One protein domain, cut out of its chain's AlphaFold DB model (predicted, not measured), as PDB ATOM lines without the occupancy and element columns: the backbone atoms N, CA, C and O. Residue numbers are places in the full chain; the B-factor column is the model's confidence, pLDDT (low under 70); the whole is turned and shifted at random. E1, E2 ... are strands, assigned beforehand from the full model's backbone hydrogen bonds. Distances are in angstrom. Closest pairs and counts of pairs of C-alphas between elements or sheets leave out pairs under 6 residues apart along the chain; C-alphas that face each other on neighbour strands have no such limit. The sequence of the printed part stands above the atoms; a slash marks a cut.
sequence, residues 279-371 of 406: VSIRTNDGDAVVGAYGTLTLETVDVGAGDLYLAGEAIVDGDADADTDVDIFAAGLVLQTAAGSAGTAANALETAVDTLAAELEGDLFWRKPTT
ATOM      1  N   VAL A 279      16.177 -13.991 -16.630       52.28
ATOM      2  CA  VAL A 279      16.724 -14.818 -17.715       52.28
ATOM      3  C   VAL A 279      18.170 -14.457 -18.000       52.28
ATOM      4  O   VAL A 279      18.455 -13.319 -18.386       52.28
ATOM      5  N   SER A 280      19.071 -15.438 -17.947       71.56
ATOM      6  CA  SER A 280      20.429 -15.253 -18.441       71.56
ATOM      7  C   SER A 280      20.684 -15.850 -19.828       71.56
ATOM      8  O   SER A 280      20.137 -16.881 -20.223       71.56
ATOM      9  N   ILE A 281      21.539 -15.162 -20.585       74.44
ATOM     10  CA  ILE A 281      22.077 -15.600 -21.876       74.44
ATOM     11  C   ILE A 281      23.592 -15.613 -21.718       74.44
ATOM     12  O   ILE A 281      24.170 -14.597 -21.329       74.44
ATOM     13  N   ARG A 282      24.255 -16.733 -22.011       78.69
ATOM     14  CA  ARG A 282      25.715 -16.840 -21.868       78.69
ATOM     15  C   ARG A 282      26.369 -17.369 -23.133       78.69
ATOM     16  O   ARG A 282      25.942 -18.393 -23.664       78.69
ATOM     17  N   THR A 283      27.445 -16.718 -23.576       73.88
ATOM     18  CA  THR A 283      28.310 -17.256 -24.634       73.88
ATOM     19  C   THR A 283      29.752 -17.455 -24.179       73.88
ATOM     20  O   THR A 283      30.262 -16.792 -23.274       73.88
ATOM     21  N   ASN A 284      30.456 -18.375 -24.837       74.00
ATOM     22  CA  ASN A 284      31.892 -18.577 -24.646       74.00
ATOM     23  C   ASN A 284      32.712 -17.665 -25.593       74.00
ATOM     24  O   ASN A 284      33.394 -18.150 -26.498       74.00
ATOM     25  N   ASP A 285      32.646 -16.347 -25.360       74.25
ATOM     26  CA  ASP A 285      33.270 -15.272 -26.165       74.25
ATOM     27  C   ASP A 285      32.753 -15.156 -27.624       74.25
ATOM     28  O   ASP A 285      33.458 -14.629 -28.489       74.25
ATOM     29  N   GLY A 286      31.556 -15.672 -27.922       64.56
ATOM     30  CA  GLY A 286      30.926 -15.591 -29.246       64.56
ATOM     31  C   GLY A 286      29.767 -14.596 -29.304       64.56
ATOM     32  O   GLY A 286      29.243 -14.175 -28.275       64.56
ATOM     33  N   ASP A 287      29.365 -14.215 -30.513       72.50
ATOM     34  CA  ASP A 287      28.294 -13.237 -30.710       72.50
ATOM     35  C   ASP A 287      26.922 -13.813 -30.310       72.50
ATOM     36  O   ASP A 287      26.662 -15.013 -30.469       72.50
ATOM     37  N   ALA A 288      26.017 -12.947 -29.849       69.81
ATOM     38  CA  ALA A 288      24.614 -13.301 -29.641       69.81
ATOM     39  C   ALA A 288      23.675 -12.326 -30.361       69.81
ATOM     40  O   ALA A 288      23.840 -11.105 -30.311       69.81
ATOM     41  N   VAL A 289      22.662 -12.879 -31.023       79.25
ATOM     42  CA  VAL A 289      21.617 -12.150 -31.744       79.25
ATOM     43  C   VAL A 289      20.271 -12.638 -31.229       79.25
ATOM     44  O   VAL A 289      19.947 -13.812 -31.392       79.25
ATOM     45  N   VAL A 290      19.490 -11.741 -30.626       77.81
ATOM     46  CA  VAL A 290      18.155 -12.047 -30.086       77.81
ATOM     47  C   VAL A 290      17.145 -11.028 -30.600       77.81
ATOM     48  O   VAL A 290      17.341  -9.818 -30.460       77.81
ATOM     49  N   GLY A 291      16.060 -11.514 -31.203       72.75
ATOM     50  CA  GLY A 291      14.942 -10.691 -31.661       72.75
ATOM     51  C   GLY A 291      13.596 -11.222 -31.174       72.75
ATOM     52  O   GLY A 291      13.330 -12.407 -31.330       72.75
ATOM     53  N   ALA A 292      12.742 -10.341 -30.652       64.19
ATOM     54  CA  ALA A 292      11.365 -10.643 -30.241       64.19
ATOM     55  C   ALA A 292      10.349  -9.713 -30.937       64.19
ATOM     56  O   ALA A 292      10.719  -8.636 -31.415       64.19
ATOM     57  N   TYR A 293       9.062 -10.088 -30.969       61.19
ATOM     58  CA  TYR A 293       7.990  -9.161 -31.364       61.19
ATOM     59  C   TYR A 293       7.660  -8.167 -30.260       61.19
ATOM     60  O   TYR A 293       7.688  -6.963 -30.498       61.19
ATOM     61  N   GLY A 294       7.364  -8.671 -29.062       67.19
ATOM     62  CA  GLY A 294       6.975  -7.860 -27.916       67.19
ATOM     63  C   GLY A 294       8.143  -7.202 -27.173       67.19
ATOM     64  O   GLY A 294       9.182  -6.838 -27.733       67.19
ATOM     65  N   THR A 295       7.951  -7.023 -25.867       70.00
ATOM     66  CA  THR A 295       9.002  -6.533 -24.966       70.00
ATOM     67  C   THR A 295      10.001  -7.649 -24.680       70.00
ATOM     68  O   THR A 295       9.636  -8.655 -24.081       70.00
ATOM     69  N   LEU A 296      11.264  -7.443 -25.048       74.00
ATOM     70  CA  LEU A 296      12.359  -8.319 -24.653       74.00
ATOM     71  C   LEU A 296      12.770  -7.993 -23.212       74.00
ATOM     72  O   LEU A 296      13.350  -6.933 -22.968       74.00
ATOM     73  N   THR A 297      12.458  -8.883 -22.270       73.81
ATOM     74  CA  THR A 297      12.911  -8.794 -20.872       73.81
ATOM     75  C   THR A 297      14.214  -9.561 -20.683       73.81
ATOM     76  O   THR A 297      14.260 -10.751 -20.993       73.81
ATOM     77  N   LEU A 298      15.246  -8.901 -20.166       72.56
ATOM     78  CA  LEU A 298      16.576  -9.469 -19.917       72.56
ATOM     79  C   LEU A 298      16.823  -9.604 -18.413       72.56
ATOM     80  O   LEU A 298      16.267  -8.833 -17.648       72.56
ATOM     81  N   GLU A 299      17.707 -10.504 -17.995       73.62
ATOM     82  CA  GLU A 299      18.434 -10.343 -16.732       73.62
ATOM     83  C   GLU A 299      19.938 -10.342 -17.029       73.62
ATOM     84  O   GLU A 299      20.455  -9.323 -17.462       73.62
ATOM     85  N   THR A 300      20.660 -11.460 -16.898       76.50
ATOM     86  CA  THR A 300      22.123 -11.469 -17.110       76.50
ATOM     87  C   THR A 300      22.523 -11.958 -18.504       76.50
ATOM     88  O   THR A 300      22.634 -13.158 -18.742       76.50
ATOM     89  N   VAL A 301      22.857 -11.051 -19.415       77.06
ATOM     90  CA  VAL A 301      23.493 -11.368 -20.699       77.06
ATOM     91  C   VAL A 301      25.013 -11.202 -20.605       77.06
ATOM     92  O   VAL A 301      25.518 -10.084 -20.523       77.06
ATOM     93  N   ASP A 302      25.762 -12.304 -20.663       81.62
ATOM     94  CA  ASP A 302      27.233 -12.311 -20.700       81.62
ATOM     95  C   ASP A 302      27.728 -13.008 -21.973       81.62
ATOM     96  O   ASP A 302      27.768 -14.237 -22.052       81.62
ATOM     97  N   VAL A 303      28.111 -12.212 -22.977       73.38
ATOM     98  CA  VAL A 303      28.691 -12.715 -24.236       73.38
ATOM     99  C   VAL A 303      30.225 -12.646 -24.266       73.38
ATOM    100  O   VAL A 303      30.857 -12.788 -25.318       73.38
ATOM    101  N   GLY A 304      30.862 -12.392 -23.119       80.69
ATOM    102  CA  GLY A 304      32.314 -12.287 -23.018       80.69
ATOM    103  C   GLY A 304      32.902 -11.222 -23.955       80.69
ATOM    104  O   GLY A 304      32.571 -10.037 -23.881       80.69
ATOM    105  N   ALA A 305      33.822 -11.642 -24.823       77.06
ATOM    106  CA  ALA A 305      34.438 -10.798 -25.848       77.06
ATOM    107  C   ALA A 305      33.650 -10.681 -27.176       77.06
ATOM    108  O   ALA A 305      34.171 -10.055 -28.104       77.06
ATOM    109  N   GLY A 306      32.458 -11.281 -27.284       66.88
ATOM    110  CA  GLY A 306      31.587 -11.204 -28.463       66.88
ATOM    111  C   GLY A 306      30.751  -9.921 -28.539       66.88
ATOM    112  O   GLY A 306      30.701  -9.129 -27.591       66.88
ATOM    113  N   ASP A 307      30.079  -9.720 -29.671       73.94
ATOM    114  CA  ASP A 307      29.103  -8.644 -29.868       73.94
ATOM    115  C   ASP A 307      27.669  -9.135 -29.572       73.94
ATOM    116  O   ASP A 307      27.265 -10.230 -29.966       73.94
ATOM    117  N   LEU A 308      26.873  -8.298 -28.900       79.75
ATOM    118  CA  LEU A 308      25.460  -8.543 -28.604       79.75
ATOM    119  C   LEU A 308      24.557  -7.651 -29.470       79.75
ATOM    120  O   LEU A 308      24.674  -6.423 -29.456       79.75
ATOM    121  N   TYR A 309      23.607  -8.261 -30.175       80.38
ATOM    122  CA  TYR A 309      22.545  -7.573 -30.907       80.38
ATOM    123  C   TYR A 309      21.176  -7.944 -30.329       80.38
ATOM    124  O   TYR A 309      20.803  -9.117 -30.315       80.38
ATOM    125  N   LEU A 310      20.408  -6.936 -29.910       81.94
ATOM    126  CA  LEU A 310      19.070  -7.093 -29.342       81.94
ATOM    127  C   LEU A 310      18.032  -6.305 -30.145       81.94
ATOM    128  O   LEU A 310      18.225  -5.115 -30.414       81.94
ATOM    129  N   ALA A 311      16.904  -6.941 -30.465       78.38
ATOM    130  CA  ALA A 311      15.761  -6.303 -31.115       78.38
ATOM    131  C   ALA A 311      14.416  -6.665 -30.456       78.38
ATOM    132  O   ALA A 311      14.185  -7.818 -30.102       78.38
ATOM    133  N   GLY A 312      13.508  -5.691 -30.338       70.38
ATOM    134  CA  GLY A 312      12.145  -5.903 -29.826       70.38
ATOM    135  C   GLY A 312      11.210  -4.714 -30.068       70.38
ATOM    136  O   GLY A 312      11.628  -3.680 -30.596       70.38
ATOM    137  N   GLU A 313       9.946  -4.802 -29.647       76.00
ATOM    138  CA  GLU A 313       9.092  -3.609 -29.525       76.00
ATOM    139  C   GLU A 313       9.666  -2.658 -28.469       76.00
ATOM    140  O   GLU A 313       9.829  -1.467 -28.737       76.00
ATOM    141  N   ALA A 314      10.043  -3.204 -27.313       77.44
ATOM    142  CA  ALA A 314      10.802  -2.555 -26.249       77.44
ATOM    143  C   ALA A 314      11.874  -3.523 -25.724       77.44
ATOM    144  O   ALA A 314      11.751  -4.734 -25.898       77.44
ATOM    145  N   ILE A 315      12.909  -2.998 -25.069       79.31
ATOM    146  CA  ILE A 315      13.912  -3.805 -24.360       79.31
ATOM    147  C   ILE A 315      13.884  -3.351 -22.907       79.31
ATOM    148  O   ILE A 315      13.979  -2.155 -22.642       79.31
ATOM    149  N   VAL A 316      13.702  -4.275 -21.975       78.19
ATOM    150  CA  VAL A 316      13.474  -3.983 -20.560       78.19
ATOM    151  C   VAL A 316      14.393  -4.871 -19.734       78.19
ATOM    152  O   VAL A 316      14.500  -6.066 -19.984       78.19
ATOM    153  N   ASP A 317      15.066  -4.267 -18.767       73.88
ATOM    154  CA  ASP A 317      15.705  -5.015 -17.693       73.88
ATOM    155  C   ASP A 317      14.601  -5.581 -16.778       73.88
ATOM    156  O   ASP A 317      13.653  -4.878 -16.412       73.88
ATOM    157  N   GLY A 318      14.672  -6.893 -16.571       68.19
ATOM    158  CA  GLY A 318      13.680  -7.745 -15.937       68.19
ATOM    159  C   GLY A 318      13.950  -8.036 -14.466       68.19
ATOM    160  O   GLY A 318      13.108  -8.698 -13.855       68.19
ATOM    161  N   ASP A 319      15.051  -7.534 -13.893       66.38
ATOM    162  CA  ASP A 319      15.139  -7.404 -12.440       66.38
ATOM    163  C   ASP A 319      14.126  -6.356 -11.921       66.38
ATOM    164  O   ASP A 319      13.364  -5.746 -12.682       66.38
ATOM    165  N   ALA A 320      14.026  -6.202 -10.598       54.34
ATOM    166  CA  ALA A 320      13.022  -5.335  -9.988       54.34
ATOM    167  C   ALA A 320      13.562  -4.290  -8.996       54.34
ATOM    168  O   ALA A 320      12.735  -3.575  -8.412       54.34
ATOM    169  N   ASP A 321      14.882  -4.157  -8.797       56.56
ATOM    170  CA  ASP A 321      15.441  -3.131  -7.906       56.56
ATOM    171  C   ASP A 321      16.969  -2.914  -7.929       56.56
ATOM    172  O   ASP A 321      17.717  -3.565  -7.215       56.56
ATOM    173  N   ALA A 322      17.363  -1.750  -8.454       45.62
ATOM    174  CA  ALA A 322      18.188  -0.742  -7.758       45.62
ATOM    175  C   ALA A 322      19.553  -1.138  -7.137       45.62
ATOM    176  O   ALA A 322      20.108  -0.330  -6.372       45.62
ATOM    177  N   ASP A 323      20.123  -2.296  -7.456       58.06
ATOM    178  CA  ASP A 323      21.530  -2.571  -7.216       58.06
ATOM    179  C   ASP A 323      22.398  -2.081  -8.392       58.06
ATOM    180  O   ASP A 323      22.193  -0.967  -8.887       58.06
ATOM    181  N   THR A 324      23.521  -2.742  -8.666       54.97
ATOM    182  CA  THR A 324      24.613  -2.175  -9.490       54.97
ATOM    183  C   THR A 324      25.408  -3.249 -10.223       54.97
ATOM    184  O   THR A 324      26.596  -3.061 -10.531       54.97
ATOM    185  N   ASP A 325      24.752  -4.384 -10.427       61.81
ATOM    186  CA  ASP A 325      25.201  -5.489 -11.245       61.81
ATOM    187  C   ASP A 325      25.306  -5.037 -12.705       61.81
ATOM    188  O   ASP A 325      25.292  -3.846 -13.039       61.81
ATOM    189  N   VAL A 326      25.587  -5.996 -13.574       65.38
ATOM    190  CA  VAL A 326      25.751  -5.746 -14.994       65.38
ATOM    191  C   VAL A 326      24.949  -6.795 -15.728       65.38
ATOM    192  O   VAL A 326      25.442  -7.892 -15.984       65.38
ATOM    193  N   ASP A 327      23.731  -6.416 -16.066       72.31
ATOM    194  CA  ASP A 327      22.776  -7.173 -16.864       72.31
ATOM    195  C   ASP A 327      23.288  -7.379 -18.295       72.31
ATOM    196  O   ASP A 327      22.937  -8.365 -18.930       72.31
ATOM    197  N   ILE A 328      24.184  -6.524 -18.816       79.69
ATOM    198  CA  ILE A 328      24.809  -6.761 -20.133       79.69
ATOM    199  C   ILE A 328      26.336  -6.608 -20.122       79.69
ATOM    200  O   ILE A 328      26.871  -5.494 -20.045       79.69
ATOM    201  N   PHE A 329      27.045  -7.722 -20.309       82.62
ATOM    202  CA  PHE A 329      28.482  -7.796 -20.581       82.62
ATOM    203  C   PHE A 329      28.732  -8.236 -22.034       82.62
ATOM    204  O   PHE A 329      28.374  -9.343 -22.426       82.62
ATOM    205  N   ALA A 330      29.341  -7.356 -22.837       79.31
ATOM    206  CA  ALA A 330      29.652  -7.588 -24.251       79.31
ATOM    207  C   ALA A 330      30.807  -6.683 -24.717       79.31
ATOM    208  O   ALA A 330      31.058  -5.639 -24.111       79.31
ATOM    209  N   ALA A 331      31.468  -7.002 -25.832       77.06
ATOM    210  CA  ALA A 331      32.391  -6.067 -26.477       77.06
ATOM    211  C   ALA A 331      31.610  -4.920 -27.152       77.06
ATOM    212  O   ALA A 331      31.730  -3.748 -26.767       77.06
ATOM    213  N   GLY A 332      30.769  -5.248 -28.129       76.69
ATOM    214  CA  GLY A 332      29.785  -4.353 -28.726       76.69
ATOM    215  C   GLY A 332      28.362  -4.672 -28.287       76.69
ATOM    216  O   GLY A 332      27.998  -5.827 -28.101       76.69
ATOM    217  N   LEU A 333      27.542  -3.632 -28.150       84.31
ATOM    218  CA  LEU A 333      26.102  -3.743 -27.952       84.31
ATOM    219  C   LEU A 333      25.360  -2.927 -29.006       84.31
ATOM    220  O   LEU A 333      25.598  -1.725 -29.163       84.31
ATOM    221  N   VAL A 334      24.439  -3.579 -29.705       82.25
ATOM    222  CA  VAL A 334      23.495  -2.954 -30.628       82.25
ATOM    223  C   VAL A 334      22.081  -3.177 -30.109       82.25
ATOM    224  O   VAL A 334      21.648  -4.313 -29.945       82.25
ATOM    225  N   LEU A 335      21.362  -2.084 -29.861       82.56
ATOM    226  CA  LEU A 335      19.960  -2.091 -29.444       82.56
ATOM    227  C   LEU A 335      19.080  -1.577 -30.585       82.56
ATOM    228  O   LEU A 335      19.346  -0.502 -31.130       82.56
ATOM    229  N   GLN A 336      18.004  -2.289 -30.905       83.38
ATOM    230  CA  GLN A 336      16.980  -1.808 -31.828       83.38
ATOM    231  C   GLN A 336      15.587  -1.951 -31.204       83.38
ATOM    232  O   GLN A 336      15.169  -3.059 -30.876       83.38
ATOM    233  N   THR A 337      14.846  -0.849 -31.062       79.12
ATOM    234  CA  THR A 337      13.442  -0.902 -30.617       79.12
ATOM    235  C   THR A 337      12.505  -0.328 -31.657       79.12
ATOM    236  O   THR A 337      12.798   0.680 -32.299       79.12
ATOM    237  N   ALA A 338      11.364  -0.989 -31.821       74.50
ATOM    238  CA  ALA A 338      10.471  -0.749 -32.945       74.50
ATOM    239  C   ALA A 338       9.177   0.011 -32.583       74.50
ATOM    240  O   ALA A 338       8.407   0.373 -33.474       74.50
ATOM    241  N   ALA A 339       8.944   0.274 -31.289       75.19
ATOM    242  CA  ALA A 339       7.864   1.148 -30.810       75.19
ATOM    243  C   ALA A 339       8.143   1.804 -29.441       75.19
ATOM    244  O   ALA A 339       7.668   2.910 -29.179       75.19
ATOM    245  N   GLY A 340       8.868   1.119 -28.555       79.62
ATOM    246  CA  GLY A 340       9.117   1.508 -27.169       79.62
ATOM    247  C   GLY A 340      10.567   1.889 -26.865       79.62
ATOM    248  O   GLY A 340      11.414   2.021 -27.749       79.62
ATOM    249  N   SER A 341      10.837   2.092 -25.579       86.00
ATOM    250  CA  SER A 341      12.155   2.453 -25.048       86.00
ATOM    251  C   SER A 341      13.069   1.237 -24.867       86.00
ATOM    252  O   SER A 341      12.605   0.097 -24.807       86.00
ATOM    253  N   ALA A 342      14.369   1.500 -24.735       84.75
ATOM    254  CA  ALA A 342      15.322   0.566 -24.148       84.75
ATOM    255  C   ALA A 342      15.587   0.997 -22.695       84.75
ATOM    256  O   ALA A 342      16.059   2.111 -22.454       84.75
ATOM    257  N   GLY A 343      15.224   0.145 -21.738       84.19
ATOM    258  CA  GLY A 343      15.093   0.482 -20.324       84.19
ATOM    259  C   GLY A 343      13.916   1.425 -20.027       84.19
ATOM    260  O   GLY A 343      13.108   1.790 -20.885       84.19
ATOM    261  N   THR A 344      13.838   1.862 -18.774       84.69
ATOM    262  CA  THR A 344      12.860   2.804 -18.220       84.69
ATOM    263  C   THR A 344      13.532   3.786 -17.249       84.69
ATOM    264  O   THR A 344      14.668   3.608 -16.818       84.69
ATOM    265  N   ALA A 345      12.821   4.838 -16.834       79.69
ATOM    266  CA  ALA A 345      13.340   5.767 -15.824       79.69
ATOM    267  C   ALA A 345      13.512   5.140 -14.419       79.69
ATOM    268  O   ALA A 345      14.167   5.749 -13.572       79.69
ATOM    269  N   ALA A 346      12.898   3.974 -14.168       78.44
ATOM    270  CA  ALA A 346      13.000   3.227 -12.915       78.44
ATOM    271  C   ALA A 346      14.143   2.195 -12.979       78.44
ATOM    272  O   ALA A 346      15.112   2.355 -12.236       78.44
ATOM    273  N   ASN A 347      14.070   1.255 -13.931       78.06
ATOM    274  CA  ASN A 347      15.153   0.338 -14.319       78.06
ATOM    275  C   ASN A 347      15.751   0.776 -15.648       78.06
ATOM    276  O   ASN A 347      15.072   0.709 -16.673       78.06
ATOM    277  N   ALA A 348      16.992   1.254 -15.622       84.25
ATOM    278  CA  ALA A 348      17.775   1.466 -16.833       84.25
ATOM    279  C   ALA A 348      18.397   0.126 -17.270       84.25
ATOM    280  O   ALA A 348      18.233  -0.866 -16.583       84.25
ATOM    281  N   LEU A 349      19.071   0.095 -18.421       83.69
ATOM    282  CA  LEU A 349      19.958  -1.019 -18.766       83.69
ATOM    283  C   LEU A 349      21.355  -0.740 -18.192       83.69
ATOM    284  O   LEU A 349      21.972   0.282 -18.532       83.69
ATOM    285  N   GLU A 350      21.871  -1.651 -17.382       83.62
ATOM    286  CA  GLU A 350      23.122  -1.560 -16.640       83.62
ATOM    287  C   GLU A 350      24.209  -2.377 -17.377       83.62
ATOM    288  O   GLU A 350      24.336  -3.593 -17.261       83.62
ATOM    289  N   THR A 351      25.033  -1.712 -18.203       85.19
ATOM    290  CA  THR A 351      25.886  -2.435 -19.180       85.19
ATOM    291  C   THR A 351      27.386  -2.164 -19.026       85.19
ATOM    292  O   THR A 351      27.820  -1.003 -18.976       85.19
ATOM    293  N   ALA A 352      28.213  -3.205 -19.122       84.69
ATOM    294  CA  ALA A 352      29.668  -3.117 -19.235       84.69
ATOM    295  C   ALA A 352      30.131  -3.432 -20.664       84.69
ATOM    296  O   ALA A 352      30.706  -4.483 -20.924       84.69
ATOM    297  N   VAL A 353      29.913  -2.474 -21.570       84.06
ATOM    298  CA  VAL A 353      30.265  -2.605 -22.994       84.06
ATOM    299  C   VAL A 353      31.349  -1.617 -23.422       84.06
ATOM    300  O   VAL A 353      31.439  -0.506 -22.872       84.06
ATOM    301  N   ASP A 354      32.174  -2.002 -24.399       84.06
ATOM    302  CA  ASP A 354      33.186  -1.125 -25.006       84.06
ATOM    303  C   ASP A 354      32.559  -0.190 -26.048       84.06
ATOM    304  O   ASP A 354      32.915   0.992 -26.111       84.06
ATOM    305  N   THR A 355      31.586  -0.683 -26.820       79.75
ATOM    306  CA  THR A 355      30.806   0.126 -27.768       79.75
ATOM    307  C   THR A 355      29.304  -0.093 -27.605       79.75
ATOM    308  O   THR A 355      28.858  -1.196 -27.310       79.75
ATOM    309  N   LEU A 356      28.526   0.976 -27.789       86.38
ATOM    310  CA  LEU A 356      27.063   0.960 -27.762       86.38
ATOM    311  C   LEU A 356      26.533   1.722 -28.980       86.38
ATOM    312  O   LEU A 356      26.895   2.883 -29.192       86.38
ATOM    313  N   ALA A 357      25.659   1.081 -29.749       81.69
ATOM    314  CA  ALA A 357      24.839   1.691 -30.785       81.69
ATOM    315  C   ALA A 357      23.359   1.412 -30.490       81.69
ATOM    316  O   ALA A 357      23.010   0.331 -30.025       81.69
ATOM    317  N   ALA A 358      22.487   2.384 -30.755       82.94
ATOM    318  CA  ALA A 358      21.055   2.249 -30.514       82.94
ATOM    319  C   ALA A 358      20.246   2.913 -31.639       82.94
ATOM    320  O   ALA A 358      20.500   4.071 -31.982       82.94
ATOM    321  N   GLU A 359      19.280   2.186 -32.200       86.06
ATOM    322  CA  GLU A 359      18.265   2.683 -33.137       86.06
ATOM    323  C   GLU A 359      16.885   2.435 -32.509       86.06
ATOM    324  O   GLU A 359      16.336   1.341 -32.596       86.06
ATOM    325  N   LEU A 360      16.375   3.439 -31.790       83.06
ATOM    326  CA  LEU A 360      15.176   3.332 -30.956       83.06
ATOM    327  C   LEU A 360      14.080   4.279 -31.448       83.06
ATOM    328  O   LEU A 360      14.363   5.439 -31.760       83.06
ATOM    329  N   GLU A 361      12.832   3.816 -31.430       86.50
ATOM    330  CA  GLU A 361      11.645   4.679 -31.563       86.50
ATOM    331  C   GLU A 361      11.286   5.387 -30.232       86.50
ATOM    332  O   GLU A 361      10.644   6.439 -30.238       86.50
ATOM    333  N   GLY A 362      11.722   4.835 -29.090       84.06
ATOM    334  CA  GLY A 362      11.563   5.409 -27.747       84.06
ATOM    335  C   GLY A 362      12.846   6.005 -27.144       84.06
ATOM    336  O   GLY A 362      13.826   6.281 -27.834       84.06
ATOM    337  N   ASP A 363      12.837   6.204 -25.824       88.94
ATOM    338  CA  ASP A 363      13.989   6.720 -25.070       88.94
ATOM    339  C   ASP A 363      15.030   5.615 -24.784       88.94
ATOM    340  O   ASP A 363      14.695   4.433 -24.686       88.94
ATOM    341  N   LEU A 364      16.293   6.008 -24.577       89.12
ATOM    342  CA  LEU A 364      17.336   5.137 -24.018       89.12
ATOM    343  C   LEU A 364      17.564   5.476 -22.542       89.12
ATOM    344  O   LEU A 364      18.109   6.535 -22.218       89.12
ATOM    345  N   PHE A 365      17.225   4.546 -21.658       87.12
ATOM    346  CA  PHE A 365      17.599   4.577 -20.252       87.12
ATOM    347  C   PHE A 365      18.759   3.612 -20.043       87.12
ATOM    348  O   PHE A 365      18.596   2.399 -20.081       87.12
ATOM    349  N   TRP A 366      19.951   4.171 -19.854       86.31
ATOM    350  CA  TRP A 366      21.197   3.418 -19.806       86.31
ATOM    351  C   TRP A 366      22.101   3.921 -18.685       86.31
ATOM    352  O   TRP A 366      22.242   5.136 -18.492       86.31
ATOM    353  N   ARG A 367      22.765   2.999 -17.988       82.62
ATOM    354  CA  ARG A 367      23.822   3.302 -17.025       82.62
ATOM    355  C   ARG A 367      25.055   2.451 -17.315       82.62
ATOM    356  O   ARG A 367      24.990   1.267 -17.626       82.62
ATOM    357  N   LYS A 368      26.223   3.077 -17.162       72.69
ATOM    358  CA  LYS A 368      27.506   2.372 -17.098       72.69
ATOM    359  C   LYS A 368      27.873   2.196 -15.617       72.69
ATOM    360  O   LYS A 368      27.897   3.209 -14.907       72.69
ATOM    361  N   PRO A 369      28.167   0.975 -15.136       64.44
ATOM    362  CA  PRO A 369      28.390   0.704 -13.718       64.44
ATOM    363  C   PRO A 369      29.553   1.535 -13.166       64.44
ATOM    364  O   PRO A 369      30.628   1.641 -13.765       64.44
ATOM    365  N   THR A 370      29.356   2.128 -11.986       52.50
ATOM    366  CA  THR A 370      30.347   3.039 -11.381       52.50
ATOM    367  C   THR A 370      31.552   2.317 -10.768       52.50
ATOM    368  O   THR A 370      32.574   2.951 -10.489       52.50
ATOM    369  N   THR A 371      31.483   0.991 -10.605       43.19
ATOM    370  CA  THR A 371      32.594   0.163 -10.122       43.19
ATOM    371  C   THR A 371      32.872  -1.024 -11.035       43.19
ATOM    372  O   THR A 371      32.349  -2.115 -10.832       43.19
TER     373      THR A 371
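Overview. This is residues 279 to 371 of the 406 residues of an uncharacterized protein of Ramlibacter sp. H242 (UniProt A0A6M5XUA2). The chain is wound in stacked turns, a short solenoid of parallel strands. E2, E4 and the later parts of E6 and E7 lie side by side in one wall, E3 and E5 make a shorter second wall, and E1, residues 301 to 302 and the first parts of E6 and E7 line a third side, with E6 and E7 bending round the corner. The printed part has 93 residues, with no named helix and seven named strands, E1 to E7 in chain order; the larger sheet runs E2, E4, E6, E7 and the smaller E3, E5, both parallel. The class is all strand, though under half of the residues are in named elements. The whole is compact and rounded, with a radius of gyration of the C-alphas of 11.8 A and spans of 31 by 26 by 22 A.

Along the chain. E1 is residues 281 to 283, with C-alpha 281 at (22.077, -15.600, -21.876). E2 is residues 288 to 291, E3 residues 295 to 298, E4 residues 308 to 312, 13.6 A long, and E5 residues 314 to 317. E6, residues 328 to 337, measures 16.5 A from first to last C-alpha and bends by 121 degrees at residue 331. E7, residues 349 to 360, measures 13.8 A, bends by 140 degrees at residue 352 and ends with C-alpha 360 at (15.176, 3.332, -30.956).

Arrangement. E1 pairs with no named strand, but residues 281 to 282 pair with residues 301 to 302, parallel, and these pair with residues 328 to 329 of E6, also parallel. In the twisted larger sheet, E2 and E7 are the edge strands. E2 and E4 are parallel at 4 degrees, with N 309 and O 288 within hydrogen-bond range at 2.9 A. E4 and E6 are parallel at 25 degrees, with N 310 and O 334 at 2.9 A. E6 and E7 are parallel at 19 degrees, with N 352 and O 328 at 2.8 A. E3 and E5 are parallel at 25 degrees, with N 296 and O 314 at 2.9 A. The two sheets form a sandwich, two sheets face to face: the facing parts are 8.5 A apart centre to centre. The closest C-alphas of E3 and E4, those of Leu 296 and Gly 312, are 5.7 A apart. E2 and E7 are apart.

Size, cuts and confidence. The two C-alphas farthest apart, those of Tyr 293 and Thr 371, are 33.8 A apart. The printed part has no cut. The link from E6 to E7 is long, with 11 residues. Residues 349 to 350 of E7 pair with residues 366 to 367, parallel. The mean pLDDT of the printed part is 75.5; 19 residues are under 70, among them 318 to 326 and 369 to 371.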